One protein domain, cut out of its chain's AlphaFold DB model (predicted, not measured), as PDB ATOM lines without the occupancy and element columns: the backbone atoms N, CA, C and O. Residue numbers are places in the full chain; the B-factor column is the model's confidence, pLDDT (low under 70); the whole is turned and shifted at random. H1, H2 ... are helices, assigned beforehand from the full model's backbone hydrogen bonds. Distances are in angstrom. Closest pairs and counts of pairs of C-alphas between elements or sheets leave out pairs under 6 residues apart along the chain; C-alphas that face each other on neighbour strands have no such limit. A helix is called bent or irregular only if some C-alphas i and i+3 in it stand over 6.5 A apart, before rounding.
ATOM      1  N   PRO A 136       8.143 -10.146  37.929       72.88
ATOM      2  CA  PRO A 136       8.632 -10.583  36.629       72.88
ATOM      3  C   PRO A 136       9.145 -12.018  36.698       72.88
ATOM      4  O   PRO A 136       9.799 -12.401  37.672       72.88
ATOM      5  N   ASP A 137       8.891 -12.773  35.634       66.75
ATOM      6  CA  ASP A 137       9.597 -14.021  35.376       66.75
ATOM      7  C   ASP A 137      11.058 -13.697  35.005       66.75
ATOM      8  O   ASP A 137      11.340 -12.640  34.426       66.75
ATOM      9  N   GLU A 138      11.989 -14.594  35.353       57.72
ATOM     10  CA  GLU A 138      13.454 -14.399  35.287       57.72
ATOM     11  C   GLU A 138      13.996 -13.980  33.900       57.72
ATOM     12  O   GLU A 138      15.134 -13.542  33.796       57.72
ATOM     13  N   GLU A 139      13.191 -14.042  32.838       54.09
ATOM     14  CA  GLU A 139      13.597 -13.784  31.449       54.09
ATOM     15  C   GLU A 139      13.363 -12.339  30.954       54.09
ATOM     16  O   GLU A 139      13.645 -12.023  29.799       54.09
ATOM     17  N   SER A 140      12.855 -11.427  31.791       52.66
ATOM     18  CA  SER A 140      12.472 -10.066  31.368       52.66
ATOM     19  C   SER A 140      13.454  -8.986  31.845       52.66
ATOM     20  O   SER A 140      13.167  -8.224  32.764       52.66
ATOM     21  N   HIS A 141      14.637  -8.921  31.225       48.06
ATOM     22  CA  HIS A 141      15.731  -8.066  31.712       48.06
ATOM     23  C   HIS A 141      15.767  -6.614  31.205       48.06
ATOM     24  O   HIS A 141      16.392  -5.797  31.873       48.06
ATOM     25  N   ASP A 142      15.048  -6.250  30.134       50.53
ATOM     26  CA  ASP A 142      15.218  -4.919  29.509       50.53
ATOM     27  C   ASP A 142      13.939  -4.066  29.374       50.53
ATOM     28  O   ASP A 142      14.003  -2.925  28.921       50.53
ATOM     29  N   ASN A 143      12.772  -4.564  29.802       63.03
ATOM     30  CA  ASN A 143      11.492  -3.847  29.702       63.03
ATOM     31  C   ASN A 143      10.862  -3.598  31.078       63.03
ATOM     32  O   ASN A 143      11.113  -4.343  32.024       63.03
ATOM     33  N   LEU A 144       9.987  -2.583  31.179       69.25
ATOM     34  CA  LEU A 144       9.141  -2.395  32.364       69.25
ATOM     35  C   LEU A 144       8.424  -3.716  32.698       69.25
ATOM     36  O   LEU A 144       7.809  -4.304  31.805       69.25
ATOM     37  N   PRO A 145       8.469  -4.189  33.955       69.50
ATOM     38  CA  PRO A 145       7.845  -5.451  34.326       69.50
ATOM     39  C   PRO A 145       6.322  -5.324  34.227       69.50
ATOM     40  O   PRO A 145       5.720  -4.474  34.880       69.50
ATOM     41  N   ASN A 146       5.706  -6.174  33.401       76.06
ATOM     42  CA  ASN A 146       4.256  -6.333  33.222       76.06
ATOM     43  C   ASN A 146       3.444  -5.011  33.084       76.06
ATOM     44  O   ASN A 146       2.521  -4.749  33.865       76.06
ATOM     45  N   PRO A 147       3.724  -4.167  32.071       76.75
ATOM     46  CA  PRO A 147       3.199  -2.801  32.008       76.75
ATOM     47  C   PRO A 147       1.685  -2.752  31.768       76.75
ATOM     48  O   PRO A 147       1.003  -1.838  32.228       76.75
ATOM     49  N   ARG A 148       1.106  -3.771  31.115       79.38
ATOM     50  CA  ARG A 148      -0.353  -3.887  30.937       79.38
ATOM     51  C   ARG A 148      -1.079  -4.118  32.263       79.38
ATOM     52  O   ARG A 148      -2.119  -3.504  32.498       79.38
ATOM     53  N   PHE A 149      -0.535  -4.976  33.123       85.75
ATOM     54  CA  PHE A 149      -1.106  -5.258  34.438       85.75
ATOM     55  C   PHE A 149      -1.055  -4.023  35.344       85.75
ATOM     56  O   PHE A 149      -2.087  -3.617  35.883       85.75
ATOM     57  N   PHE A 150       0.101  -3.361  35.442       87.19
ATOM     58  CA  PHE A 150       0.226  -2.137  36.239       87.19
ATOM     59  C   PHE A 150      -0.553  -0.962  35.637       87.19
ATOM     60  O   PHE A 150      -1.173  -0.201  36.377       87.19
ATOM     61  N   GLY A 151      -0.637  -0.865  34.308       81.94
ATOM     62  CA  GLY A 151      -1.504   0.097  33.628       81.94
ATOM     63  C   GLY A 151      -2.987  -0.089  33.977       81.94
ATOM     64  O   GLY A 151      -3.689   0.897  34.205       81.94
ATOM     65  N   ARG A 152      -3.468  -1.340  34.099       86.19
ATOM     66  CA  ARG A 152      -4.830  -1.635  34.588       86.19
ATOM     67  C   ARG A 152      -5.028  -1.131  36.018       86.19
ATOM     68  O   ARG A 152      -6.046  -0.496  36.282       86.19
ATOM     69  N   ILE A 153      -4.064  -1.389  36.905       90.25
ATOM     70  CA  ILE A 153      -4.114  -0.954  38.309       90.25
ATOM     71  C   ILE A 153      -4.194   0.570  38.397       90.25
ATOM     72  O   ILE A 153      -5.108   1.087  39.022       90.25
ATOM     73  N   ILE A 154      -3.286   1.291  37.733       86.75
ATOM     74  CA  ILE A 154      -3.205   2.762  37.792       86.75
ATOM     75  C   ILE A 154      -4.472   3.422  37.219       86.75
ATOM     76  O   ILE A 154      -4.880   4.495  37.675       86.75
ATOM     77  N   ARG A 155      -5.120   2.776  36.240       84.44
ATOM     78  CA  ARG A 155      -6.400   3.223  35.671       84.44
ATOM     79  C   ARG A 155      -7.571   3.042  36.638       84.44
ATOM     80  O   ARG A 155      -8.475   3.872  36.641       84.44
ATOM     81  N   ASN A 156      -7.584   1.974  37.434       87.56
ATOM     82  CA  ASN A 156      -8.606   1.788  38.457       87.56
ATOM     83  C   ASN A 156      -8.248   2.621  39.699       87.56
ATOM     84  O   ASN A 156      -7.558   2.148  40.600       87.56
ATOM     85  N   THR A 157      -8.741   3.862  39.758       86.56
ATOM     86  CA  THR A 157      -8.462   4.803  40.856       86.56
ATOM     87  C   THR A 157      -8.758   4.212  42.237       86.56
ATOM     88  O   THR A 157      -7.969   4.412  43.156       86.56
ATOM     89  N   ASN A 158      -9.836   3.437  42.397       88.38
ATOM     90  CA  ASN A 158     -10.194   2.846  43.691       88.38
ATOM     91  C   ASN A 158      -9.167   1.803  44.143       88.38
ATOM     92  O   ASN A 158      -8.687   1.854  45.277       88.38
ATOM     93  N   LEU A 159      -8.794   0.887  43.246       91.00
ATOM     94  CA  LEU A 159      -7.776  -0.125  43.524       91.00
ATOM     95  C   LEU A 159      -6.410   0.523  43.771       91.00
ATOM     96  O   LEU A 159      -5.710   0.164  44.717       91.00
ATOM     97  N   PHE A 160      -6.042   1.506  42.953       91.12
ATOM     98  CA  PHE A 160      -4.768   2.201  43.070       91.12
ATOM     99  C   PHE A 160      -4.638   2.957  44.397       91.12
ATOM    100  O   PHE A 160      -3.632   2.815  45.091       91.12
ATOM    101  N   LEU A 161      -5.679   3.688  44.809       88.69
ATOM    102  CA  LEU A 161      -5.712   4.356  46.110       88.69
ATOM    103  C   LEU A 161      -5.648   3.355  47.269       88.69
ATOM    104  O   LEU A 161      -4.931   3.605  48.238       88.69
ATOM    105  N   ALA A 162      -6.337   2.213  47.165       89.88
ATOM    106  CA  ALA A 162      -6.269   1.159  48.177       89.88
ATOM    107  C   ALA A 162      -4.846   0.587  48.316       89.88
ATOM    108  O   ALA A 162      -4.375   0.383  49.433       89.88
ATOM    109  N   ILE A 163      -4.130   0.391  47.205       92.94
ATOM    110  CA  ILE A 163      -2.730  -0.062  47.207       92.94
ATOM    111  C   ILE A 163      -1.805   0.998  47.819       92.94
ATOM    112  O   ILE A 163      -0.993   0.673  48.688       92.94
ATOM    113  N   ASN A 164      -1.946   2.266  47.417       89.50
ATOM    114  CA  ASN A 164      -1.156   3.372  47.970       89.50
ATOM    115  C   ASN A 164      -1.355   3.491  49.487       89.50
ATOM    116  O   ASN A 164      -0.400   3.704  50.235       89.50
ATOM    117  N   HIS A 165      -2.598   3.322  49.944       86.81
ATOM    118  CA  HIS A 165      -2.945   3.331  51.357       86.81
ATOM    119  C   HIS A 165      -2.336   2.144  52.104       86.81
ATOM    120  O   HIS A 165      -1.690   2.341  53.130       86.81
ATOM    121  N   PHE A 166      -2.467   0.932  51.565       88.44
ATOM    122  CA  PHE A 166      -1.931  -0.287  52.168       88.44
ATOM    123  C   PHE A 166      -0.413  -0.215  52.399       88.44
ATOM    124  O   PHE A 166       0.099  -0.669  53.421       88.44
ATOM    125  N   PHE A 167       0.315   0.403  51.468       90.44
ATOM    126  CA  PHE A 167       1.769   0.552  51.527       90.44
ATOM    127  C   PHE A 167       2.239   1.904  52.092       90.44
ATOM    128  O   PHE A 167       3.417   2.255  51.972       90.44
ATOM    129  N   ARG A 168       1.354   2.693  52.714       86.06
ATOM    130  CA  ARG A 168       1.733   3.974  53.325       86.06
ATOM    131  C   ARG A 168       2.640   3.771  54.537       86.06
ATOM    132  O   ARG A 168       2.498   2.820  55.307       86.06
ATOM    133  N   LEU A 169       3.549   4.718  54.750       82.31
ATOM    134  CA  LEU A 169       4.298   4.775  55.998       82.31
ATOM    135  C   LEU A 169       3.382   5.293  57.110       82.31
ATOM    136  O   LEU A 169       2.729   6.324  56.970       82.31
ATOM    137  N   THR A 170       3.364   4.584  58.234       74.19
ATOM    138  CA  THR A 170       2.630   5.005  59.435       74.19
ATOM    139  C   THR A 170       3.391   6.100  60.188       74.19
ATOM    140  O   THR A 170       4.606   5.990  60.373       74.19
ATOM    141  N   PHE A 171       2.686   7.145  60.639       61.00
ATOM    142  CA  PHE A 171       3.282   8.312  61.310       61.00
ATOM    143  C   PHE A 171       4.087   7.944  62.564       61.00
ATOM    144  O   PHE A 171       5.170   8.480  62.772       61.00
ATOM    145  N   ASP A 172       3.614   6.975  63.351       58.97
ATOM    146  CA  ASP A 172       4.206   6.656  64.658       58.97
ATOM    147  C   ASP A 172       5.543   5.911  64.573       58.97
ATOM    148  O   ASP A 172       6.307   5.872  65.538       58.97
ATOM    149  N   ARG A 173       5.816   5.235  63.449       60.03
ATOM    150  CA  ARG A 173       6.976   4.332  63.331       60.03
ATOM    151  C   ARG A 173       7.761   4.477  62.036       60.03
ATOM    152  O   ARG A 173       8.783   3.801  61.916       60.03
ATOM    153  N   TYR A 174       7.293   5.293  61.088       69.94
ATOM    154  CA  TYR A 174       7.838   5.419  59.731       69.94
ATOM    155  C   TYR A 174       8.134   4.057  59.098       69.94
ATOM    156  O   TYR A 174       9.206   3.807  58.548       69.94
ATOM    157  N   LYS A 175       7.175   3.140  59.239       76.31
ATOM    158  CA  LYS A 175       7.249   1.773  58.723       76.31
ATOM    159  C   LYS A 175       6.023   1.478  57.893       76.31
ATOM    160  O   LYS A 175       4.926   1.932  58.228       76.31
ATOM    161  N   ILE A 176       6.236   0.676  56.859       76.00
ATOM    162  CA  ILE A 176       5.163   0.049  56.101       76.00
ATOM    163  C   ILE A 176       4.726  -1.196  56.888       76.00
ATOM    164  O   ILE A 176       5.558  -2.082  57.130       76.00
ATOM    165  N   PRO A 177       3.464  -1.269  57.349       69.44
ATOM    166  CA  PRO A 177       2.936  -2.472  57.982       69.44
ATOM    167  C   PRO A 177       3.136  -3.692  57.071       69.44
ATOM    168  O   PRO A 177       3.048  -3.584  55.854       69.44
ATOM    169  N   ASN A 178       3.444  -4.855  57.648       69.19
ATOM    170  CA  ASN A 178       3.688  -6.113  56.916       69.19
ATOM    171  C   ASN A 178       4.904  -6.134  55.959       69.19
ATOM    172  O   ASN A 178       5.167  -7.168  55.353       69.19
ATOM    173  N   LEU A 179       5.686  -5.051  55.854       78.06
ATOM    174  CA  LEU A 179       6.910  -4.993  55.046       78.06
ATOM    175  C   LEU A 179       8.087  -4.410  55.849       78.06
ATOM    176  O   LEU A 179       8.364  -3.202  55.800       78.06
ATOM    177  N   PRO A 180       8.814  -5.247  56.614       70.75
ATOM    178  CA  PRO A 180       9.955  -4.775  57.385       70.75
ATOM    179  C   PRO A 180      11.092  -4.300  56.468       70.75
ATOM    180  O   PRO A 180      11.448  -4.955  55.486       70.75
ATOM    181  N   LYS A 181      11.714  -3.166  56.823       67.12
ATOM    182  CA  LYS A 181      12.982  -2.735  56.222       67.12
ATOM    183  C   LYS A 181      14.039  -3.812  56.482       67.12
ATOM    184  O   LYS A 181      14.232  -4.224  57.630       67.12
ATOM    185  N   ARG A 182      14.737  -4.261  55.434       60.22
ATOM    186  CA  ARG A 182      15.869  -5.191  55.572       60.22
ATOM    187  C   ARG A 182      16.938  -4.504  56.427       60.22
ATOM    188  O   ARG A 182      17.431  -3.448  56.044       60.22
ATOM    189  N   ARG A 183      17.279  -5.061  57.593       54.50
ATOM    190  CA  ARG A 183      18.411  -4.548  58.382       54.50
ATOM    191  C   ARG A 183      19.712  -4.929  57.671       54.50
ATOM    192  O   ARG A 183      19.878  -6.082  57.284       54.50
ATOM    193  N   LEU A 184      20.592  -3.947  57.475       47.19
ATOM    194  CA  LEU A 184      21.910  -4.111  56.847       47.19
ATOM    195  C   LEU A 184      22.957  -4.708  57.803       47.19
ATOM    196  O   LEU A 184      24.009  -5.147  57.351       47.19
ATOM    197  N   THR A 185      22.688  -4.748  59.110       41.72
ATOM    198  CA  THR A 185      23.598  -5.338  60.093       41.72
ATOM    199  C   THR A 185      23.385  -6.852  60.201       41.72
ATOM    200  O   THR A 185      22.256  -7.322  60.324       41.72
ATOM    201  N   SER A 186      24.506  -7.570  60.078       43.88
ATOM    202  CA  SER A 186      24.752  -9.014  60.229       43.88
ATOM    203  C   SER A 186      23.700  -9.793  61.029       43.88
ATOM    204  O   SER A 186      23.362  -9.388  62.134       43.88
ATOM    205  N   GLU A 187      23.279 -10.943  60.482       45.06
ATOM    206  CA  GLU A 187      22.057 -11.717  60.797       45.06
ATOM    207  C   GLU A 187      20.799 -11.178  60.097       45.06
ATOM    208  O   GLU A 187      19.779 -10.864  60.709       45.06
ATOM    209  N   THR A 188      20.842 -11.057  58.766       49.94
ATOM    210  CA  THR A 188      19.644 -10.719  57.988       49.94
ATOM    211  C   THR A 188      18.551 -11.759  58.230       49.94
ATOM    212  O   THR A 188      18.631 -12.867  57.699       49.94
ATOM    213  N   LEU A 189      17.500 -11.381  58.965       52.59
ATOM    214  CA  LEU A 189      16.190 -12.018  58.852       52.59
ATOM    215  C   LEU A 189      15.841 -12.027  57.359       52.59
ATOM    216  O   LEU A 189      15.617 -10.969  56.762       52.59
ATOM    217  N   GLN A 190      15.883 -13.205  56.735       63.16
ATOM    218  CA  GLN A 190      15.371 -13.370  55.382       63.16
ATOM    219  C   GLN A 190      13.909 -12.918  55.401       63.16
ATOM    220  O   GLN A 190      13.155 -13.305  56.299       63.16
ATOM    221  N   LEU A 191      13.527 -12.059  54.450       67.06
ATOM    222  CA  LEU A 191      12.121 -11.700  54.273       67.06
ATOM    223  C   LEU A 191      11.326 -12.991  54.116       67.06
ATOM    224  O   LEU A 191      11.752 -13.904  53.401       67.06
ATOM    225  N   LYS A 192      10.162 -13.069  54.760       81.94
ATOM    226  CA  LYS A 192       9.252 -14.181  54.485       81.94
ATOM    227  C   LYS A 192       8.883 -14.142  53.005       81.94
ATOM    228  O   LYS A 192       8.802 -13.071  52.407       81.94
ATOM    229  N   HIS A 193       8.602 -15.302  52.422       85.44
ATOM    230  CA  HIS A 193       8.282 -15.409  50.997       85.44
ATOM    231  C   HIS A 193       7.192 -14.410  50.547       85.44
ATOM    232  O   HIS A 193       7.380 -13.691  49.570       85.44
ATOM    233  N   SER A 194       6.110 -14.270  51.321       87.81
ATOM    234  CA  SER A 194       5.039 -13.290  51.069       87.81
ATOM    235  C   SER A 194       5.517 -11.831  51.114       87.81
ATOM    236  O   SER A 194       5.135 -11.033  50.266       87.81
ATOM    237  N   GLU A 195       6.397 -11.482  52.055       88.19
ATOM    238  CA  GLU A 195       6.972 -10.132  52.166       88.19
ATOM    239  C   GLU A 195       7.870  -9.820  50.963       88.19
ATOM    240  O   GLU A 195       7.859  -8.704  50.447       88.19
ATOM    241  N   SER A 196       8.615 -10.817  50.475       87.50
ATOM    242  CA  SER A 196       9.418 -10.686  49.258       87.50
ATOM    243  C   SER A 196       8.543 -10.437  48.031       87.50
ATOM    244  O   SER A 196       8.844  -9.533  47.257       87.50
ATOM    245  N   ILE A 197       7.447 -11.190  47.869       90.62
ATOM    246  CA  ILE A 197       6.496 -10.995  46.761       90.62
ATOM    247  C   ILE A 197       5.900  -9.585  46.810       90.62
ATOM    248  O   ILE A 197       5.932  -8.870  45.809       90.62
ATOM    249  N   ALA A 198       5.397  -9.162  47.973       92.38
ATOM    250  CA  ALA A 198       4.796  -7.842  48.142       92.38
ATOM    251  C   ALA A 198       5.804  -6.705  47.890       92.38
ATOM    252  O   ALA A 198       5.462  -5.716  47.241       92.38
ATOM    253  N   ARG A 199       7.059  -6.852  48.342       90.62
ATOM    254  CA  ARG A 199       8.120  -5.878  48.050       90.62
ATOM    255  C   ARG A 199       8.417  -5.807  46.554       90.62
ATOM    256  O   ARG A 199       8.506  -4.700  46.032       90.62
ATOM    257  N   SER A 200       8.570  -6.944  45.875       89.94
ATOM    258  CA  SER A 200       8.821  -6.974  44.429       89.94
ATOM    259  C   SER A 200       7.678  -6.324  43.653       89.94
ATOM    260  O   SER A 200       7.927  -5.435  42.846       89.94
ATOM    261  N   PHE A 201       6.426  -6.678  43.969       93.56
ATOM    262  CA  PHE A 201       5.241  -6.032  43.400       93.56
ATOM    263  C   PHE A 201       5.282  -4.508  43.567       93.56
ATOM    264  O   PHE A 201       5.071  -3.778  42.604       93.56
ATOM    265  N   LEU A 202       5.584  -4.024  44.777       93.75
ATOM    266  CA  LEU A 202       5.629  -2.594  45.078       93.75
ATOM    267  C   LEU A 202       6.738  -1.873  44.302       93.75
ATOM    268  O   LEU A 202       6.489  -0.807  43.750       93.75
ATOM    269  N   MET A 203       7.941  -2.448  44.226       91.44
ATOM    270  CA  MET A 203       9.035  -1.865  43.438       91.44
ATOM    271  C   MET A 203       8.672  -1.794  41.951       91.44
ATOM    272  O   MET A 203       8.875  -0.760  41.329       91.44
ATOM    273  N   ASN A 204       8.049  -2.841  41.411       90.62
ATOM    274  CA  ASN A 204       7.632  -2.881  40.010       90.62
ATOM    275  C   ASN A 204       6.487  -1.906  39.712       90.62
ATOM    276  O   ASN A 204       6.471  -1.282  38.652       90.62
ATOM    277  N   LEU A 205       5.552  -1.721  40.651       92.31
ATOM    278  CA  LEU A 205       4.533  -0.678  40.552       92.31
ATOM    279  C   LEU A 205       5.183   0.709  40.495       92.31
ATOM    280  O   LEU A 205       4.793   1.523  39.664       92.31
ATOM    281  N   ILE A 206       6.178   0.971  41.347       92.00
ATOM    282  CA  ILE A 206       6.920   2.237  41.352       92.00
ATOM    283  C   ILE A 206       7.646   2.435  40.020       92.00
ATOM    284  O   ILE A 206       7.480   3.484  39.401       92.00
ATOM    285  N   ASP A 207       8.378   1.430  39.539       88.19
ATOM    286  CA  ASP A 207       9.076   1.499  38.252       88.19
ATOM    287  C   ASP A 207       8.090   1.805  37.107       88.19
ATOM    288  O   ASP A 207       8.391   2.616  36.237       88.19
ATOM    289  N   ASN A 208       6.871   1.251  37.142       86.88
ATOM    290  CA  ASN A 208       5.818   1.583  36.180       86.88
ATOM    291  C   ASN A 208       5.277   3.014  36.360       86.88
ATOM    292  O   ASN A 208       5.152   3.729  35.373       86.88
ATOM    293  N   ILE A 209       5.002   3.482  37.583       89.31
ATOM    294  CA  ILE A 209       4.557   4.871  37.834       89.31
ATOM    295  C   ILE A 209       5.546   5.875  37.229       89.31
ATOM    296  O   ILE A 209       5.128   6.858  36.619       89.31
ATOM    297  N   TRP A 210       6.847   5.625  37.378       87.25
ATOM    298  CA  TRP A 210       7.885   6.512  36.862       87.25
ATOM    299  C   TRP A 210       8.208   6.283  35.377       87.25
ATOM    300  O   TRP A 210       8.445   7.243  34.651       87.25
ATOM    301  N   GLY A 211       8.173   5.038  34.901       79.44
ATOM    302  CA  GLY A 211       8.498   4.673  33.521       79.44
ATOM    303  C   GLY A 211       7.391   4.940  32.502       79.44
ATOM    304  O   GLY A 211       7.679   5.086  31.313       79.44
ATOM    305  N   LEU A 212       6.134   5.049  32.942       70.00
ATOM    306  CA  LEU A 212       4.989   5.284  32.058       70.00
ATOM    307  C   LEU A 212       5.001   6.662  31.380       70.00
ATOM    308  O   LEU A 212       4.391   6.817  30.324       70.00
ATOM    309  N   GLU A 213       5.701   7.651  31.939       60.16
ATOM    310  CA  GLU A 213       5.815   8.979  31.326       60.16
ATOM    311  C   GLU A 213       6.849   9.043  30.189       60.16
ATOM    312  O   GLU A 213       6.748   9.921  29.337       60.16
ATOM    313  N   THR A 214       7.817   8.117  30.136       53.22
ATOM    314  CA  THR A 214       9.052   8.299  29.350       53.22
ATOM    315  C   THR A 214       9.155   7.581  28.001       53.22
ATOM    316  O   THR A 214      10.198   7.724  27.372       53.22
ATOM    317  N   GLY A 215       8.140   6.874  27.474       49.94
ATOM    318  CA  GLY A 215       8.272   6.497  26.049       49.94
ATOM    319  C   GLY A 215       7.433   5.422  25.364       49.94
ATOM    320  O   GLY A 215       7.698   5.201  24.187       49.94
ATOM    321  N   HIS A 216       6.451   4.738  25.963       43.78
ATOM    322  CA  HIS A 216       5.873   3.548  25.288       43.78
ATOM    323  C   HIS A 216       4.343   3.448  25.200       43.78
ATOM    324  O   HIS A 216       3.818   2.387  24.870       43.78
ATOM    325  N   TYR A 217       3.608   4.545  25.399       49.09
ATOM    326  CA  TYR A 217       2.136   4.541  25.314       49.09
ATOM    327  C   TYR A 217       1.533   5.502  24.276       49.09
ATOM    328  O   TYR A 217       0.344   5.799  24.330       49.09
ATOM    329  N   GLU A 218       2.309   5.917  23.270       42.38
ATOM    330  CA  GLU A 218       1.765   6.581  22.068       42.38
ATOM    331  C   GLU A 218       1.024   5.599  21.126       42.38
ATOM    332  O   GLU A 218       0.324   6.011  20.203       42.38
ATOM    333  N   GLY A 219       1.091   4.288  21.390       42.66
ATOM    334  CA  GLY A 219       0.407   3.241  20.625       42.66
ATOM    335  C   GLY A 219      -0.999   2.885  21.135       42.66
ATOM    336  O   GLY A 219      -1.187   1.883  21.821       42.66
ATOM    337  N   GLY A 220      -2.002   3.684  20.770       44.31
ATOM    338  CA  GLY A 220      -3.356   3.222  20.401       44.31
ATOM    339  C   GLY A 220      -4.292   2.544  21.421       44.31
ATOM    340  O   GLY A 220      -5.401   2.198  21.030       44.31
ATOM    341  N   SER A 221      -3.928   2.336  22.693       49.00
ATOM    342  CA  SER A 221      -4.745   1.500  23.612       49.00
ATOM    343  C   SER A 221      -5.567   2.248  24.674       49.00
ATOM    344  O   SER A 221      -6.266   1.609  25.461       49.00
ATOM    345  N   PHE A 222      -5.514   3.583  24.731       51.28
ATOM    346  CA  PHE A 222      -6.217   4.362  25.759       51.28
ATOM    347  C   PHE A 222      -6.971   5.532  25.125       51.28
ATOM    348  O   PHE A 222      -6.365   6.404  24.509       51.28
ATOM    349  N   GLY A 223      -8.298   5.556  25.285       53.22
ATOM    350  CA  GLY A 223      -9.110   6.730  24.953       53.22
ATOM    351  C   GLY A 223      -8.682   7.964  25.763       53.22
ATOM    352  O   GLY A 223      -8.163   7.827  26.873       53.22
ATOM    353  N   GLY A 224      -8.900   9.163  25.211       55.53
ATOM    354  CA  GLY A 224      -8.385  10.433  25.746       55.53
ATOM    355  C   GLY A 224      -8.705  10.698  27.223       55.53
ATOM    356  O   GLY A 224      -7.807  11.064  27.981       55.53
ATOM    357  N   ASP A 225      -9.931  10.419  27.668       57.72
ATOM    358  CA  ASP A 225     -10.360  10.674  29.056       57.72
ATOM    359  C   ASP A 225      -9.674   9.746  30.076       57.72
ATOM    360  O   ASP A 225      -9.372  10.135  31.211       57.72
ATOM    361  N   ASN A 226      -9.328   8.526  29.653       64.75
ATOM    362  CA  ASN A 226      -8.602   7.570  30.489       64.75
ATOM    363  C   ASN A 226      -7.148   8.005  30.709       64.75
ATOM    364  O   ASN A 226      -6.596   7.785  31.786       64.75
ATOM    365  N   LEU A 227      -6.528   8.661  29.722       69.81
ATOM    366  CA  LEU A 227      -5.146   9.138  29.824       69.81
ATOM    367  C   LEU A 227      -5.001  10.293  30.820       69.81
ATOM    368  O   LEU A 227      -4.014  10.334  31.556       69.81
ATOM    369  N   VAL A 228      -5.973  11.208  30.879       74.31
ATOM    370  CA  VAL A 228      -5.959  12.327  31.839       74.31
ATOM    371  C   VAL A 228      -6.021  11.804  33.274       74.31
ATOM    372  O   VAL A 228      -5.215  12.204  34.115       74.31
ATOM    373  N   THR A 229      -6.925  10.858  33.536       73.94
ATOM    374  CA  THR A 229      -7.080  10.236  34.860       73.94
ATOM    375  C   THR A 229      -5.819   9.476  35.271       73.94
ATOM    376  O   THR A 229      -5.317   9.668  36.378       73.94
ATOM    377  N   ILE A 230      -5.242   8.682  34.362       76.81
ATOM    378  CA  ILE A 230      -3.989   7.949  34.601       76.81
ATOM    379  C   ILE A 230      -2.839   8.910  34.925       76.81
ATOM    380  O   ILE A 230      -2.133   8.709  35.912       76.81
ATOM    381  N   ARG A 231      -2.663   9.980  34.137       80.00
ATOM    382  CA  ARG A 231      -1.621  10.990  34.389       80.00
ATOM    383  C   ARG A 231      -1.807  11.668  35.743       80.00
ATOM    384  O   ARG A 231      -0.835  11.821  36.478       80.00
ATOM    385  N   SER A 232      -3.041  12.027  36.094       84.31
ATOM    386  CA  SER A 232      -3.356  12.611  37.402       84.31
ATOM    387  C   SER A 232      -2.978  11.665  38.549       84.31
ATOM    388  O   SER A 232      -2.261  12.059  39.473       84.31
ATOM    389  N   ASN A 233      -3.366  10.389  38.456       83.75
ATOM    390  CA  ASN A 233      -3.029   9.360  39.443       83.75
ATOM    391  C   ASN A 233      -1.505   9.164  39.578       83.75
ATOM    392  O   ASN A 233      -0.989   9.080  40.694       83.75
ATOM    393  N   ILE A 234      -0.766   9.147  38.464       86.31
ATOM    394  CA  ILE A 234       0.703   9.039  38.457       86.31
ATOM    395  C   ILE A 234       1.340  10.239  39.160       86.31
ATOM    396  O   ILE A 234       2.090  10.064  40.123       86.31
ATOM    397  N   VAL A 235       1.011  11.460  38.728       86.31
ATOM    398  CA  VAL A 235       1.612  12.696  39.254       86.31
ATOM    399  C   VAL A 235       1.362  12.839  40.753       86.31
ATOM    400  O   VAL A 235       2.284  13.154  41.506       86.31
ATOM    401  N   THR A 236       0.138  12.560  41.204       87.44
ATOM    402  CA  THR A 236      -0.234  12.636  42.626       87.44
ATOM    403  C   THR A 236       0.449  11.568  43.484       87.44
ATOM    404  O   THR A 236       0.688  11.799  44.669       87.44
ATOM    405  N   SER A 237       0.823  10.428  42.898       88.56
ATOM    406  CA  SER A 237       1.437   9.310  43.626       88.56
ATOM    407  C   SER A 237       2.959   9.383  43.705       88.56
ATOM    408  O   SER A 237       3.541   8.801  44.622       88.56
ATOM    409  N   LYS A 238       3.627  10.118  42.808       91.25
ATOM    410  CA  LYS A 238       5.095  10.256  42.811       91.25
ATOM    411  C   LYS A 238       5.670  10.666  44.180       91.25
ATOM    412  O   LYS A 238       6.577   9.970  44.648       91.25
ATOM    413  N   PRO A 239       5.126  11.665  44.908       92.38
ATOM    414  CA  PRO A 239       5.594  11.978  46.259       92.38
ATOM    415  C   PRO A 239       5.509  10.787  47.227       92.38
ATOM    416  O   PRO A 239       6.425  10.547  48.010       92.38
ATOM    417  N   TRP A 240       4.431  10.003  47.173       91.75
ATOM    418  CA  TRP A 240       4.300   8.808  48.007       91.75
ATOM    419  C   TRP A 240       5.354   7.749  47.643       91.75
ATOM    420  O   TRP A 240       6.010   7.211  48.536       91.75
ATOM    421  N   THR A 241       5.608   7.518  46.351       93.12
ATOM    422  CA  THR A 241       6.643   6.562  45.917       93.12
ATOM    423  C   THR A 241       8.051   6.955  46.378       93.12
ATOM    424  O   THR A 241       8.817   6.082  46.772       93.12
ATOM    425  N   ILE A 242       8.386   8.252  46.415       93.19
ATOM    426  CA  ILE A 242       9.665   8.751  46.953       93.19
ATOM    427  C   ILE A 242       9.823   8.360  48.425       93.19
ATOM    428  O   ILE A 242      10.900   7.950  48.856       93.19
ATOM    429  N   GLU A 243       8.746   8.456  49.205       91.62
ATOM    430  CA  GLU A 243       8.757   8.097  50.623       91.62
ATOM    431  C   GLU A 243       8.996   6.595  50.825       91.62
ATOM    432  O   GLU A 243       9.807   6.198  51.667       91.62
ATOM    433  N   VAL A 244       8.360   5.766  49.994       92.00
ATOM    434  CA  VAL A 244       8.561   4.312  49.964       92.00
ATOM    435  C   VAL A 244       9.987   3.949  49.534       92.00
ATOM    436  O   VAL A 244      10.638   3.134  50.189       92.00
ATOM    437  N   LEU A 245      10.507   4.565  48.471       92.56
ATOM    438  CA  LEU A 245      11.870   4.327  47.993       92.56
ATOM    439  C   LEU A 245      12.910   4.715  49.046       92.56
ATOM    440  O   LEU A 245      13.852   3.961  49.276       92.56
ATOM    441  N   ASN A 246      12.720   5.840  49.740       91.19
ATOM    442  CA  ASN A 246      13.591   6.230  50.846       91.19
ATOM    443  C   ASN A 246      13.532   5.227  52.007       91.19
ATOM    444  O   ASN A 246      14.562   4.894  52.585       91.19
ATOM    445  N   TYR A 247      12.347   4.707  52.343       89.19
ATOM    446  CA  TYR A 247      12.216   3.679  53.379       89.19
ATOM    447  C   TYR A 247      13.043   2.424  53.066       89.19
ATOM    448  O   TYR A 247      13.674   1.876  53.969       89.19
ATOM    449  N   PHE A 248      13.091   2.000  51.802       88.31
ATOM    450  CA  PHE A 248      13.850   0.822  51.370       88.31
ATOM    451  C   PHE A 248      15.307   1.093  50.957       88.31
ATOM    452  O   PHE A 248      15.982   0.141  50.575       88.31
ATOM    453  N   ASP A 249      15.797   2.334  51.064       87.69
ATOM    454  CA  ASP A 249      17.117   2.774  50.574       87.69
ATOM    455  C   ASP A 249      17.302   2.592  49.048       87.69
ATOM    456  O   ASP A 249      18.388   2.298  48.551       87.69
ATOM    457  N   GLU A 250      16.225   2.779  48.283       89.50
ATOM    458  CA  GLU A 250      16.157   2.551  46.831       89.50
ATOM    459  C   GLU A 250      15.927   3.846  46.029       89.50
ATOM    460  O   GLU A 250      15.562   3.789  44.857       89.50
ATOM    461  N   LEU A 251      16.161   5.030  46.617       90.38
ATOM    462  CA  LEU A 251      16.000   6.323  45.918       90.38
ATOM    463  C   LEU A 251      16.777   6.399  44.596       90.38
ATOM    464  O   LEU A 251      16.300   7.012  43.644       90.38
ATOM    465  N   LYS A 252      17.907   5.687  44.493       88.50
ATOM    466  CA  LYS A 252      18.702   5.542  43.261       88.50
ATOM    467  C   LYS A 252      17.883   5.144  42.026       88.50
ATOM    468  O   LYS A 252      18.256   5.511  40.919       88.50
ATOM    469  N   ARG A 253      16.762   4.430  42.206       87.38
ATOM    470  CA  ARG A 253      15.876   3.974  41.121       87.38
ATOM    471  C   ARG A 253      15.266   5.105  40.308       87.38
ATOM    472  O   ARG A 253      14.880   4.872  39.174       87.38
ATOM    473  N   ILE A 254      15.161   6.301  40.881       87.88
ATOM    474  CA  ILE A 254      14.535   7.452  40.221       87.88
ATOM    475  C   ILE A 254      15.535   8.563  39.886       87.88
ATOM    476  O   ILE A 254      15.133   9.644  39.465       87.88
ATOM    477  N   HIS A 255      16.842   8.317  40.043       85.25
ATOM    478  CA  HIS A 255      17.876   9.328  39.784       85.25
ATOM    479  C   HIS A 255      17.924   9.786  38.319       85.25
ATOM    480  O   HIS A 255      18.318  10.922  38.039       85.25
ATOM    481  N   HIS A 256      17.531   8.938  37.367       81.81
ATOM    482  CA  HIS A 256      17.462   9.332  35.958       81.81
ATOM    483  C   HIS A 256      16.315  10.304  35.670       81.81
ATOM    484  O   HIS A 256      16.458  11.122  34.772       81.81
ATOM    485  N   TYR A 257      15.254  10.315  36.483       77.94
ATOM    486  CA  TYR A 257      14.162  11.296  36.394       77.94
ATOM    487  C   TYR A 257      14.455  12.611  37.131       77.94
ATOM    488  O   TYR A 257      13.574  13.460  37.248       77.94
TER     489      TYR A 257
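Overview. This is residues 136 to 257 of the 345 residues of an uncharacterized protein of Parcubacteria group bacterium GW2011_GWC1_39_29 (UniProt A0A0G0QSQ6). A loose-edged cluster of crossing helices: the long helix H3 lies nearest the middle, and short H1 stands square to it as a bridge from its last part to H4a, the first arm of the long bent helix H4. H2 runs alongside H4, and H5 folds back from the end of H4b towards the last residues of H3. The link of residues 167 to 192 reaches one end of the longest axis at Ser 186, and Gly 224 of H4a is at the other. The printed part has 122 residues with five named helices, H1 to H5 in order, and no named strand; the class is all helix. The whole is compact, with a radius of gyration of the C-alphas of 15.4 A and spans of 50 by 36 by 26 A.

Arrangement. H1, residues 147 to 155, and H2, residues 157 to 166, only just touch, with 3 pairs of C-alphas within 8 A, and only at the corner; the closest C-alphas are those of Ile 154 and Phe 160, 5.5 A apart. H3, residues 193 to 211, touches H1 with residues 205 to 208 alone, about perpendicular at 81 degrees; the closest C-alphas are those of Phe 150 and Leu 205, 6.3 A apart. H4, residues 224 to 247, was assigned as one helix by its hydrogen bonds but is bent, with C-alphas 236 and 239 6.9 A apart; its arms H4a, residues 224 to 236, and H4b, residues 239 to 247, stand at a steep tilt of 44 degrees. H4a touches H1 at 86 degrees, about perpendicular, closest at the C-alphas of Arg 155 and Ile 230, 5.4 A. H2 is close to but not clearly touching H4a, at a shallow tilt of 15 degrees, the same way; the closest C-alphas are those of Thr 157 and Asn 233, 7.2 A apart. H5, residues 251 to 257, only just touches H3, with 3 pairs of C-alphas within 8 A and Trp 210 and Ile 254 closest at 7.5 A. H5 is irregular, with C-alphas 253 and 256 7.6 A apart. Every O i to N i+4 pair is within hydrogen-bond range in H1, H2, H3, H4a and H4b; in H5 it is 0 of 3, beside 3 of 4 O i to N i+3 pairs.

Along the chain. H1 begins at C-alpha 147 (3.199, -2.801, 32.008). H3 measures 26.6 A from first to last C-alpha, H4a 18.9 A, H2 14.0 A, H4b 12.8 A, H1 11.9 A and H5 10.9 A. H5 ends at C-alpha 257 (14.162, 11.296, 36.394).

Size, cuts and confidence. The C-alphas of Ser 186 and Gly 224, the two farthest apart, are 51.6 A apart. The printed part has no cut; the links H2 to H3 and H3 to H4 are long. Mean pLDDT of the printed part is 76.0, with 41 residues under 70, among them 181 to 191 and 213 to 227.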